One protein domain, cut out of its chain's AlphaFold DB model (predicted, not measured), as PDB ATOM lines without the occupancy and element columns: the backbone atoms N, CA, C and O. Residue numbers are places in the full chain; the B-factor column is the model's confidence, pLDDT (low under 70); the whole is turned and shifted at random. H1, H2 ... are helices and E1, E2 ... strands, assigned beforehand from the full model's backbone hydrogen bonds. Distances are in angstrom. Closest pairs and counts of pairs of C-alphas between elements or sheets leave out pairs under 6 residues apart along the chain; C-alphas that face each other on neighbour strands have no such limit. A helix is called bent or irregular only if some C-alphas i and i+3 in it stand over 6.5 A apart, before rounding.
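AT A GLANCE: This is residues 75 to 137 of the 142 residues of an uncharacterized protein of Deltaproteobacteria bacterium GWB2_55_19 (UniProt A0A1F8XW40). Picture a small middle of two short strands and loops with helices at both ends: H1 and H2 meet near their ends as an L at one end, and H3 stands at the other. E1 and E2 are in the middle, and after E2 the long link of residues 114 to 126 folds back, with residues 119 to 120 beside E2, before it reaches H3. The printed part has 63 residues, with three named helices and two named strands in the order E1, H1, H2, E2, H3; no two named strands pair. The class is mostly helix, with under half of the residues in named elements. The whole is compact, with a radius of gyration of the C-alphas of 10.7 A and spans of 27 by 21 by 16 A.

HOW THE PARTS SIT: Start at Trp 75 and go on to E1, residues 82 to 84, which pairs with no named strand. A tight link of 2 residues leads to H1, residues 87 to 96; the closest C-alphas of E1 and H1 are those of Tyr 83 and Leu 93, 8.0 A apart. H1 is irregular: C-alphas 88 and 91 are 7.9 A apart. Next look at H2, residues 102 to 107, which touches H1, the closest C-alphas being those of Ala 94 and Val 102, 6.0 A apart. Their lines are about perpendicular, at 84 degrees. E2, residues 111 to 113, also pairs with no named strand, but it is near E1, with 6 pairs of C-alphas within 10 A. Residues 112 to 113 of E2 pair with residues 119 to 120, antiparallel. H3, residues 127 to 135, touches no helix, and is apart from H1 and H2. E1 and H3 are only just apart, with their closest C-alphas at 8.4 A. The closest C-alphas of E2 and H3 are those of Val 111 and Gln 129, 7.7 A apart. In H2 and H3 every O i to N i+4 pair is within hydrogen-bond range; in H1 it is 4 of 6.

IN THESE COORDINATES: Find C-alpha 82 at (40.960, 111.474, 145.733), where E1 begins its three residues. H1 begins at C-alpha 87, (31.921, 104.997, 153.680), and runs 15.1 A to residue 96. H2 runs 8.7 A from residue 102 to residue 107, and E2 has three residues. H3 runs 12.1 A from residue 127 and ends at C-alpha 135, (33.604, 115.874, 136.788).

THE WHOLE: Look for the two C-alphas farthest apart at Gly 99 and Gly 137, 28.7 A from each other. The printed part has no cut, and the link from E2 to H3, 13 residues, is long. The mean pLDDT of the printed part is 95.8, and no printed residue is under 70.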
ATOM      1  N   TRP A  75      38.127 110.414 150.815       98.19
ATOM      2  CA  TRP A  75      38.639 111.738 151.134       98.19
ATOM      3  C   TRP A  75      39.194 112.403 149.879       98.19
ATOM      4  O   TRP A  75      39.982 111.807 149.151       98.19
ATOM      5  N   LEU A  76      38.805 113.650 149.643       98.19
ATOM      6  CA  LEU A  76      39.295 114.460 148.535       98.19
ATOM      7  C   LEU A  76      40.123 115.621 149.090       98.19
ATOM      8  O   LEU A  76      39.617 116.509 149.789       98.19
ATOM      9  N   SER A  77      41.415 115.603 148.788       98.19
ATOM     10  CA  SER A  77      42.369 116.615 149.228       98.19
ATOM     11  C   SER A  77      42.131 117.965 148.554       98.19
ATOM     12  O   SER A  77      41.381 118.091 147.585       98.19
ATOM     13  N   ARG A  78      42.778 119.010 149.076       97.44
ATOM     14  CA  ARG A  78      42.632 120.378 148.558       97.44
ATOM     15  C   ARG A  78      43.173 120.591 147.149       97.44
ATOM     16  O   ARG A  78      42.689 121.484 146.467       97.44
ATOM     17  N   ASP A  79      44.133 119.790 146.720       97.69
ATOM     18  CA  ASP A  79      44.680 119.770 145.359       97.69
ATOM     19  C   ASP A  79      43.889 118.846 144.413       97.69
ATOM     20  O   ASP A  79      44.293 118.644 143.273       97.69
ATOM     21  N   GLY A  80      42.747 118.303 144.855       96.62
ATOM     22  CA  GLY A  80      41.854 117.502 144.015       96.62
ATOM     23  C   GLY A  80      42.258 116.032 143.875       96.62
ATOM     24  O   GLY A  80      41.714 115.334 143.021       96.62
ATOM     25  N   ARG A  81      43.181 115.536 144.708       97.25
ATOM     26  CA  ARG A  81      43.515 114.112 144.763       97.25
ATOM     27  C   ARG A  81      42.510 113.359 145.631       97.25
ATOM     28  O   ARG A  81      42.291 113.678 146.800       97.25
ATOM     29  N   PHE A  82      41.902 112.340 145.046       97.56
ATOM     30  CA  PHE A  82      40.960 111.474 145.733       97.56
ATOM     31  C   PHE A  82      41.676 110.266 146.341       97.56
ATOM     32  O   PHE A  82      42.600 109.728 145.738       97.56
ATOM     33  N   TYR A  83      41.237 109.881 147.536       97.81
ATOM     34  CA  TYR A  83      41.646 108.679 148.250       97.81
ATOM     35  C   TYR A  83      40.374 107.925 148.621       97.81
ATOM     36  O   TYR A  83      39.623 108.358 149.505       97.81
ATOM     37  N   GLY A  84      40.099 106.831 147.923       97.56
ATOM     38  CA  GLY A  84      38.843 106.108 148.058       97.56
ATOM     39  C   GLY A  84      38.861 105.104 149.209       97.56
ATOM     40  O   GLY A  84      39.860 104.441 149.485       97.56
ATOM     41  N   CYS A  85      37.742 104.973 149.913       97.12
ATOM     42  CA  CYS A  85      37.520 103.927 150.907       97.12
ATOM     43  C   CYS A  85      36.021 103.692 151.127       97.12
ATOM     44  O   CYS A  85      35.206 104.566 150.829       97.12
ATOM     45  N   PRO A  86      35.604 102.544 151.688       94.94
ATOM     46  CA  PRO A  86      34.209 102.345 152.066       94.94
ATOM     47  C   PRO A  86      33.741 103.434 153.036       94.94
ATOM     48  O   PRO A  86      34.466 103.773 153.968       94.94
ATOM     49  N   GLN A  87      32.504 103.910 152.878       93.25
ATOM     50  CA  GLN A  87      31.921 104.997 153.680       93.25
ATOM     51  C   GLN A  87      32.118 104.833 155.201       93.25
ATOM     52  O   GLN A  87      32.383 105.796 155.911       93.25
ATOM     53  N   VAL A  88      32.028 103.605 155.717       92.94
ATOM     54  CA  VAL A  88      32.191 103.303 157.155       92.94
ATOM     55  C   VAL A  88      33.648 103.318 157.642       92.94
ATOM     56  O   VAL A  88      33.899 103.124 158.828       92.94
ATOM     57  N   ASN A  89      34.611 103.510 156.739       95.19
ATOM     58  CA  ASN A  89      36.049 103.402 156.986       95.19
ATOM     59  C   ASN A  89      36.806 104.710 156.686       95.19
ATOM     60  O   ASN A  89      38.032 104.677 156.566       95.19
ATOM     61  N   HIS A  90      36.131 105.862 156.586       96.44
ATOM     62  CA  HIS A  90      36.805 107.161 156.402       96.44
ATOM     63  C   HIS A  90      37.873 107.423 157.461       96.44
ATOM     64  O   HIS A  90      38.954 107.908 157.135       96.44
ATOM     65  N   ASP A  91      37.587 107.079 158.713       96.12
ATOM     66  CA  ASP A  91      38.495 107.281 159.841       96.12
ATOM     67  C   ASP A  91      39.726 106.376 159.742       96.12
ATOM     68  O   ASP A  91      40.843 106.797 160.040       96.12
ATOM     69  N   VAL A  92      39.528 105.145 159.259       96.06
ATOM     70  CA  VAL A  92      40.620 104.202 159.006       96.06
ATOM     71  C   VAL A  92      41.515 104.724 157.888       96.06
ATOM     72  O   VAL A  92      42.728 104.740 158.071       96.06
ATOM     73  N   LEU A  93      40.942 105.182 156.768       97.19
ATOM     74  CA  LEU A  93      41.721 105.761 155.669       97.19
ATOM     75  C   LEU A  93      42.511 106.989 156.147       97.19
ATOM     76  O   LEU A  93      43.713 107.076 155.909       97.19
ATOM     77  N   ALA A  94      41.859 107.902 156.876       97.38
ATOM     78  CA  ALA A  94      42.500 109.102 157.411       97.38
ATOM     79  C   ALA A  94      43.716 108.754 158.279       97.38
ATOM     80  O   ALA A  94      44.813 109.266 158.054       97.38
ATOM     81  N   TYR A  95      43.543 107.839 159.232       96.50
ATOM     82  CA  TYR A  95      44.608 107.501 160.166       96.50
ATOM     83  C   TYR A  95      45.700 106.636 159.531       96.50
ATOM     84  O   TYR A  95      46.885 106.935 159.660       96.50
ATOM     85  N   CYS A  96      45.307 105.564 158.843       96.19
ATOM     86  CA  CYS A  96      46.236 104.537 158.387       96.19
ATOM     87  C   CYS A  96      46.931 104.901 157.076       96.19
ATOM     88  O   CYS A  96      48.088 104.543 156.912       96.19
ATOM     89  N   VAL A  97      46.248 105.599 156.163       96.38
ATOM     90  CA  VAL A  97      46.788 105.942 154.836       96.38
ATOM     91  C   VAL A  97      47.319 107.365 154.806       96.38
ATOM     92  O   VAL A  97      48.413 107.603 154.308       96.38
ATOM     93  N   LEU A  98      46.567 108.316 155.365       96.50
ATOM     94  CA  LEU A  98      46.937 109.734 155.320       96.50
ATOM     95  C   LEU A  98      47.763 110.178 156.536       96.50
ATOM     96  O   LEU A  98      48.350 111.257 156.508       96.50
ATOM     97  N   GLY A  99      47.816 109.374 157.604       96.00
ATOM     98  CA  GLY A  99      48.540 109.718 158.832       96.00
ATOM     99  C   GLY A  99      47.923 110.887 159.600       96.00
ATOM    100  O   GLY A  99      48.620 111.568 160.347       96.00
ATOM    101  N   GLN A 100      46.630 111.153 159.397       96.75
ATOM    102  CA  GLN A 100      45.922 112.307 159.950       96.75
ATOM    103  C   GLN A 100      44.698 111.865 160.750       96.75
ATOM    104  O   GLN A 100      44.075 110.838 160.478       96.75
ATOM    105  N   LYS A 101      44.295 112.675 161.731       95.69
ATOM    106  CA  LYS A 101      42.966 112.524 162.331       95.69
ATOM    107  C   LYS A 101      41.930 113.152 161.408       95.69
ATOM    108  O   LYS A 101      42.191 114.161 160.761       95.69
ATOM    109  N   VAL A 102      40.720 112.604 161.435       96.12
ATOM    110  CA  VAL A 102      39.554 113.132 160.709       96.12
ATOM    111  C   VAL A 102      39.389 114.638 160.908       96.12
ATOM    112  O   VAL A 102      39.386 115.386 159.938       96.12
ATOM    113  N   GLY A 103      39.346 115.083 162.167       96.56
ATOM    114  CA  GLY A 103      39.143 116.498 162.477       96.56
ATOM    115  C   GLY A 103      40.288 117.401 162.013       96.56
ATOM    116  O   GLY A 103      40.090 118.602 161.870       96.56
ATOM    117  N   ASP A 104      41.482 116.857 161.765       97.44
ATOM    118  CA  ASP A 104      42.593 117.631 161.211       97.44
ATOM    119  C   ASP A 104      42.447 117.767 159.687       97.44
ATOM    120  O   ASP A 104      42.609 118.868 159.163       97.44
ATOM    121  N   LEU A 105      42.024 116.707 158.983       97.81
ATOM    122  CA  LEU A 105      41.675 116.776 157.555       97.81
ATOM    123  C   LEU A 105      40.538 117.773 157.290       97.81
ATOM    124  O   LEU A 105      40.646 118.621 156.403       97.81
ATOM    125  N   GLU A 106      39.473 117.713 158.091       97.25
ATOM    126  CA  GLU A 106      38.323 118.619 157.985       97.25
ATOM    127  C   GLU A 106      38.751 120.082 158.198       97.25
ATOM    128  O   GLU A 106      38.452 120.950 157.370       97.25
ATOM    129  N   LYS A 107      39.578 120.355 159.219       97.00
ATOM    130  CA  LYS A 107      40.149 121.694 159.459       97.00
ATOM    131  C   LYS A 107      41.029 122.186 158.315       97.00
ATOM    132  O   LYS A 107      40.983 123.387 158.020       97.00
ATOM    133  N   LEU A 108      41.805 121.290 157.697       96.88
ATOM    134  CA  LEU A 108      42.628 121.553 156.511       96.88
ATOM    135  C   LEU A 108      41.787 121.762 155.238       96.88
ATOM    136  O   LEU A 108      42.334 122.126 154.198       96.88
ATOM    137  N   GLY A 109      40.468 121.570 155.308       97.38
ATOM    138  CA  GLY A 109      39.548 121.774 154.194       97.38
ATOM    139  C   GLY A 109      39.546 120.630 153.189       97.38
ATOM    140  O   GLY A 109      39.307 120.863 152.003       97.38
ATOM    141  N   TRP A 110      39.848 119.413 153.641       98.44
ATOM    142  CA  TRP A 110      39.589 118.211 152.860       98.44
ATOM    143  C   TRP A 110      38.084 117.948 152.806       98.44
ATOM    144  O   TRP A 110      37.360 118.168 153.778       98.44
ATOM    145  N   VAL A 111      37.622 117.460 151.659       97.62
ATOM    146  CA  VAL A 111      36.223 117.097 151.451       97.62
ATOM    147  C   VAL A 111      36.048 115.628 151.827       97.62
ATOM    148  O   VAL A 111      36.765 114.757 151.332       97.62
ATOM    149  N   ARG A 112      35.067 115.346 152.684       97.44
ATOM    150  CA  ARG A 112      34.625 113.984 152.992       97.44
ATOM    151  C   ARG A 112      33.526 113.591 152.011       97.44
ATOM    152  O   ARG A 112      32.463 114.209 152.001       97.44
ATOM    153  N   VAL A 113      33.771 112.569 151.197       97.06
ATOM    154  CA  VAL A 113      32.837 112.077 150.173       97.06
ATOM    155  C   VAL A 113      32.181 110.794 150.679       97.06
ATOM    156  O   VAL A 113      32.867 109.805 150.938       97.06
ATOM    157  N   TYR A 114      30.861 110.793 150.852       94.81
ATOM    158  CA  TYR A 114      30.127 109.655 151.424       94.81
ATOM    159  C   TYR A 114      29.649 108.657 150.375       94.81
ATOM    160  O   TYR A 114      29.620 107.464 150.652       94.81
ATOM    161  N   ASP A 115      29.271 109.149 149.202       91.56
ATOM    162  CA  ASP A 115      28.792 108.376 148.058       91.56
ATOM    163  C   ASP A 115      28.809 109.275 146.810       91.56
ATOM    164  O   ASP A 115      29.250 110.415 146.894       91.56
ATOM    165  N   SER A 116      28.298 108.796 145.670       85.25
ATOM    166  CA  SER A 116      28.206 109.534 144.388       85.25
ATOM    167  C   SER A 116      27.387 110.841 144.392       85.25
ATOM    168  O   SER A 116      27.341 111.535 143.382       85.25
ATOM    169  N   LYS A 117      26.676 111.164 145.476       86.94
ATOM    170  CA  LYS A 117      25.754 112.312 145.554       86.94
ATOM    171  C   LYS A 117      25.983 113.187 146.778       86.94
ATOM    172  O   LYS A 117      25.526 114.327 146.799       86.94
ATOM    173  N   ARG A 118      26.647 112.664 147.809       92.75
ATOM    174  CA  ARG A 118      26.790 113.332 149.099       92.75
ATOM    175  C   ARG A 118      28.252 113.514 149.474       92.75
ATOM    176  O   ARG A 118      29.009 112.553 149.594       92.75
ATOM    177  N   TYR A 119      28.606 114.752 149.793       95.38
ATOM    178  CA  TYR A 119      29.881 115.114 150.398       95.38
ATOM    179  C   TYR A 119      29.677 116.190 151.474       95.38
ATOM    180  O   TYR A 119      28.620 116.819 151.546       95.38
ATOM    181  N   THR A 120      30.683 116.400 152.321       95.06
ATOM    182  CA  THR A 120      30.743 117.519 153.271       95.06
ATOM    183  C   THR A 120      32.132 118.143 153.274       95.06
ATOM    184  O   THR A 120      33.132 117.441 153.131       95.06
ATOM    185  N   CYS A 121      32.199 119.455 153.486       95.25
ATOM    186  CA  CYS A 121      33.443 120.183 153.713       95.25
ATOM    187  C   CYS A 121      33.196 121.269 154.762       95.25
ATOM    188  O   CYS A 121      32.231 122.019 154.645       95.25
ATOM    189  N   GLU A 122      34.057 121.370 155.774       94.06
ATOM    190  CA  GLU A 122      33.952 122.416 156.810       94.06
ATOM    191  C   GLU A 122      34.556 123.757 156.370       94.06
ATOM    192  O   GLU A 122      34.491 124.763 157.080       94.06
ATOM    193  N   ARG A 123      35.187 123.775 155.194       94.62
ATOM    194  CA  ARG A 123      35.843 124.937 154.600       94.62
ATOM    195  C   ARG A 123      35.304 125.171 153.198       94.62
ATOM    196  O   ARG A 123      34.724 124.285 152.576       94.62
ATOM    197  N   ARG A 124      35.579 126.358 152.659       94.38
ATOM    198  CA  ARG A 124      35.332 126.639 151.245       94.38
ATOM    199  C   ARG A 124      36.126 125.664 150.368       94.38
ATOM    200  O   ARG A 124      37.348 125.537 150.518       94.38
ATOM    201  N   ILE A 125      35.427 125.009 149.451       95.62
ATOM    202  CA  ILE A 125      35.983 124.053 148.490       95.62
ATOM    203  C   ILE A 125      37.011 124.764 147.588       95.62
ATOM    204  O   ILE A 125      36.833 125.932 147.235       95.62
ATOM    205  N   SER A 126      38.131 124.103 147.279       96.44
ATOM    206  CA  SER A 126      39.123 124.612 146.320       96.44
ATOM    207  C   SER A 126      38.621 124.545 144.875       96.44
ATOM    208  O   SER A 126      37.629 123.880 144.577       96.44
ATOM    209  N   ALA A 127      39.329 125.199 143.954       96.44
ATOM    210  CA  ALA A 127      39.028 125.058 142.533       96.44
ATOM    211  C   ALA A 127      39.226 123.603 142.071       96.44
ATOM    212  O   ALA A 127      38.407 123.064 141.336       96.44
ATOM    213  N   GLU A 128      40.267 122.939 142.562       97.81
ATOM    214  CA  GLU A 128      40.629 121.567 142.216       97.81
ATOM    215  C   GLU A 128      39.597 120.562 142.737       97.81
ATOM    216  O   GLU A 128      39.170 119.665 142.012       97.81
ATOM    217  N   GLN A 129      39.130 120.751 143.973       97.31
ATOM    218  CA  GLN A 129      38.051 119.954 144.548       97.31
ATOM    219  C   GLN A 129      36.737 120.179 143.795       97.31
ATOM    220  O   GLN A 129      36.022 119.220 143.520       97.31
ATOM    221  N   SER A 130      36.432 121.429 143.431       96.12
ATOM    222  CA  SER A 130      35.246 121.769 142.639       96.12
ATOM    223  C   SER A 130      35.279 121.109 141.256       96.12
ATOM    224  O   SER A 130      34.296 120.506 140.822       96.12
ATOM    225  N   ASN A 131      36.439 121.129 140.597       95.94
ATOM    226  CA  ASN A 131      36.645 120.447 139.324       95.94
ATOM    227  C   ASN A 131      36.413 118.941 139.462       95.94
ATOM    228  O   ASN A 131      35.655 118.373 138.677       95.94
ATOM    229  N   TRP A 132      37.011 118.307 140.475       95.94
ATOM    230  CA  TRP A 132      36.847 116.873 140.708       95.94
ATOM    231  C   TRP A 132      35.383 116.508 140.984       95.94
ATOM    232  O   TRP A 132      34.845 115.601 140.352       95.94
ATOM    233  N   LEU A 133      34.713 117.239 141.881       95.06
ATOM    234  CA  LEU A 133      33.305 117.015 142.224       95.06
ATOM    235  C   LEU A 133      32.406 117.167 140.988       95.06
ATOM    236  O   LEU A 133      31.614 116.276 140.688       95.06
ATOM    237  N   SER A 134      32.584 118.238 140.216       93.81
ATOM    238  CA  SER A 134      31.800 118.470 138.997       93.81
ATOM    239  C   SER A 134      32.014 117.367 137.954       93.81
ATOM    240  O   SER A 134      31.051 116.866 137.374       93.81
ATOM    241  N   GLN A 135      33.265 116.946 137.734       94.12
ATOM    242  CA  GLN A 135      33.604 115.874 136.788       94.12
ATOM    243  C   GLN A 135      33.021 114.517 137.195       94.12
ATOM    244  O   GLN A 135      32.697 113.708 136.329       94.12
ATOM    245  N   ASN A 136      32.846 114.288 138.497       93.00
ATOM    246  CA  ASN A 136      32.272 113.060 139.041       93.00
ATOM    247  C   ASN A 136      30.753 113.163 139.293       93.00
ATOM    248  O   ASN A 136      30.177 112.299 139.950       93.00
ATOM    249  N   GLY A 137      30.089 114.190 138.746       90.81
ATOM    250  CA  GLY A 137      28.627 114.307 138.739       90.81
ATOM    251  C   GLY A 137      28.010 114.841 140.032       90.81
ATOM    252  O   GLY A 137      26.795 114.734 140.216       90.81
TER     253      GLY A 137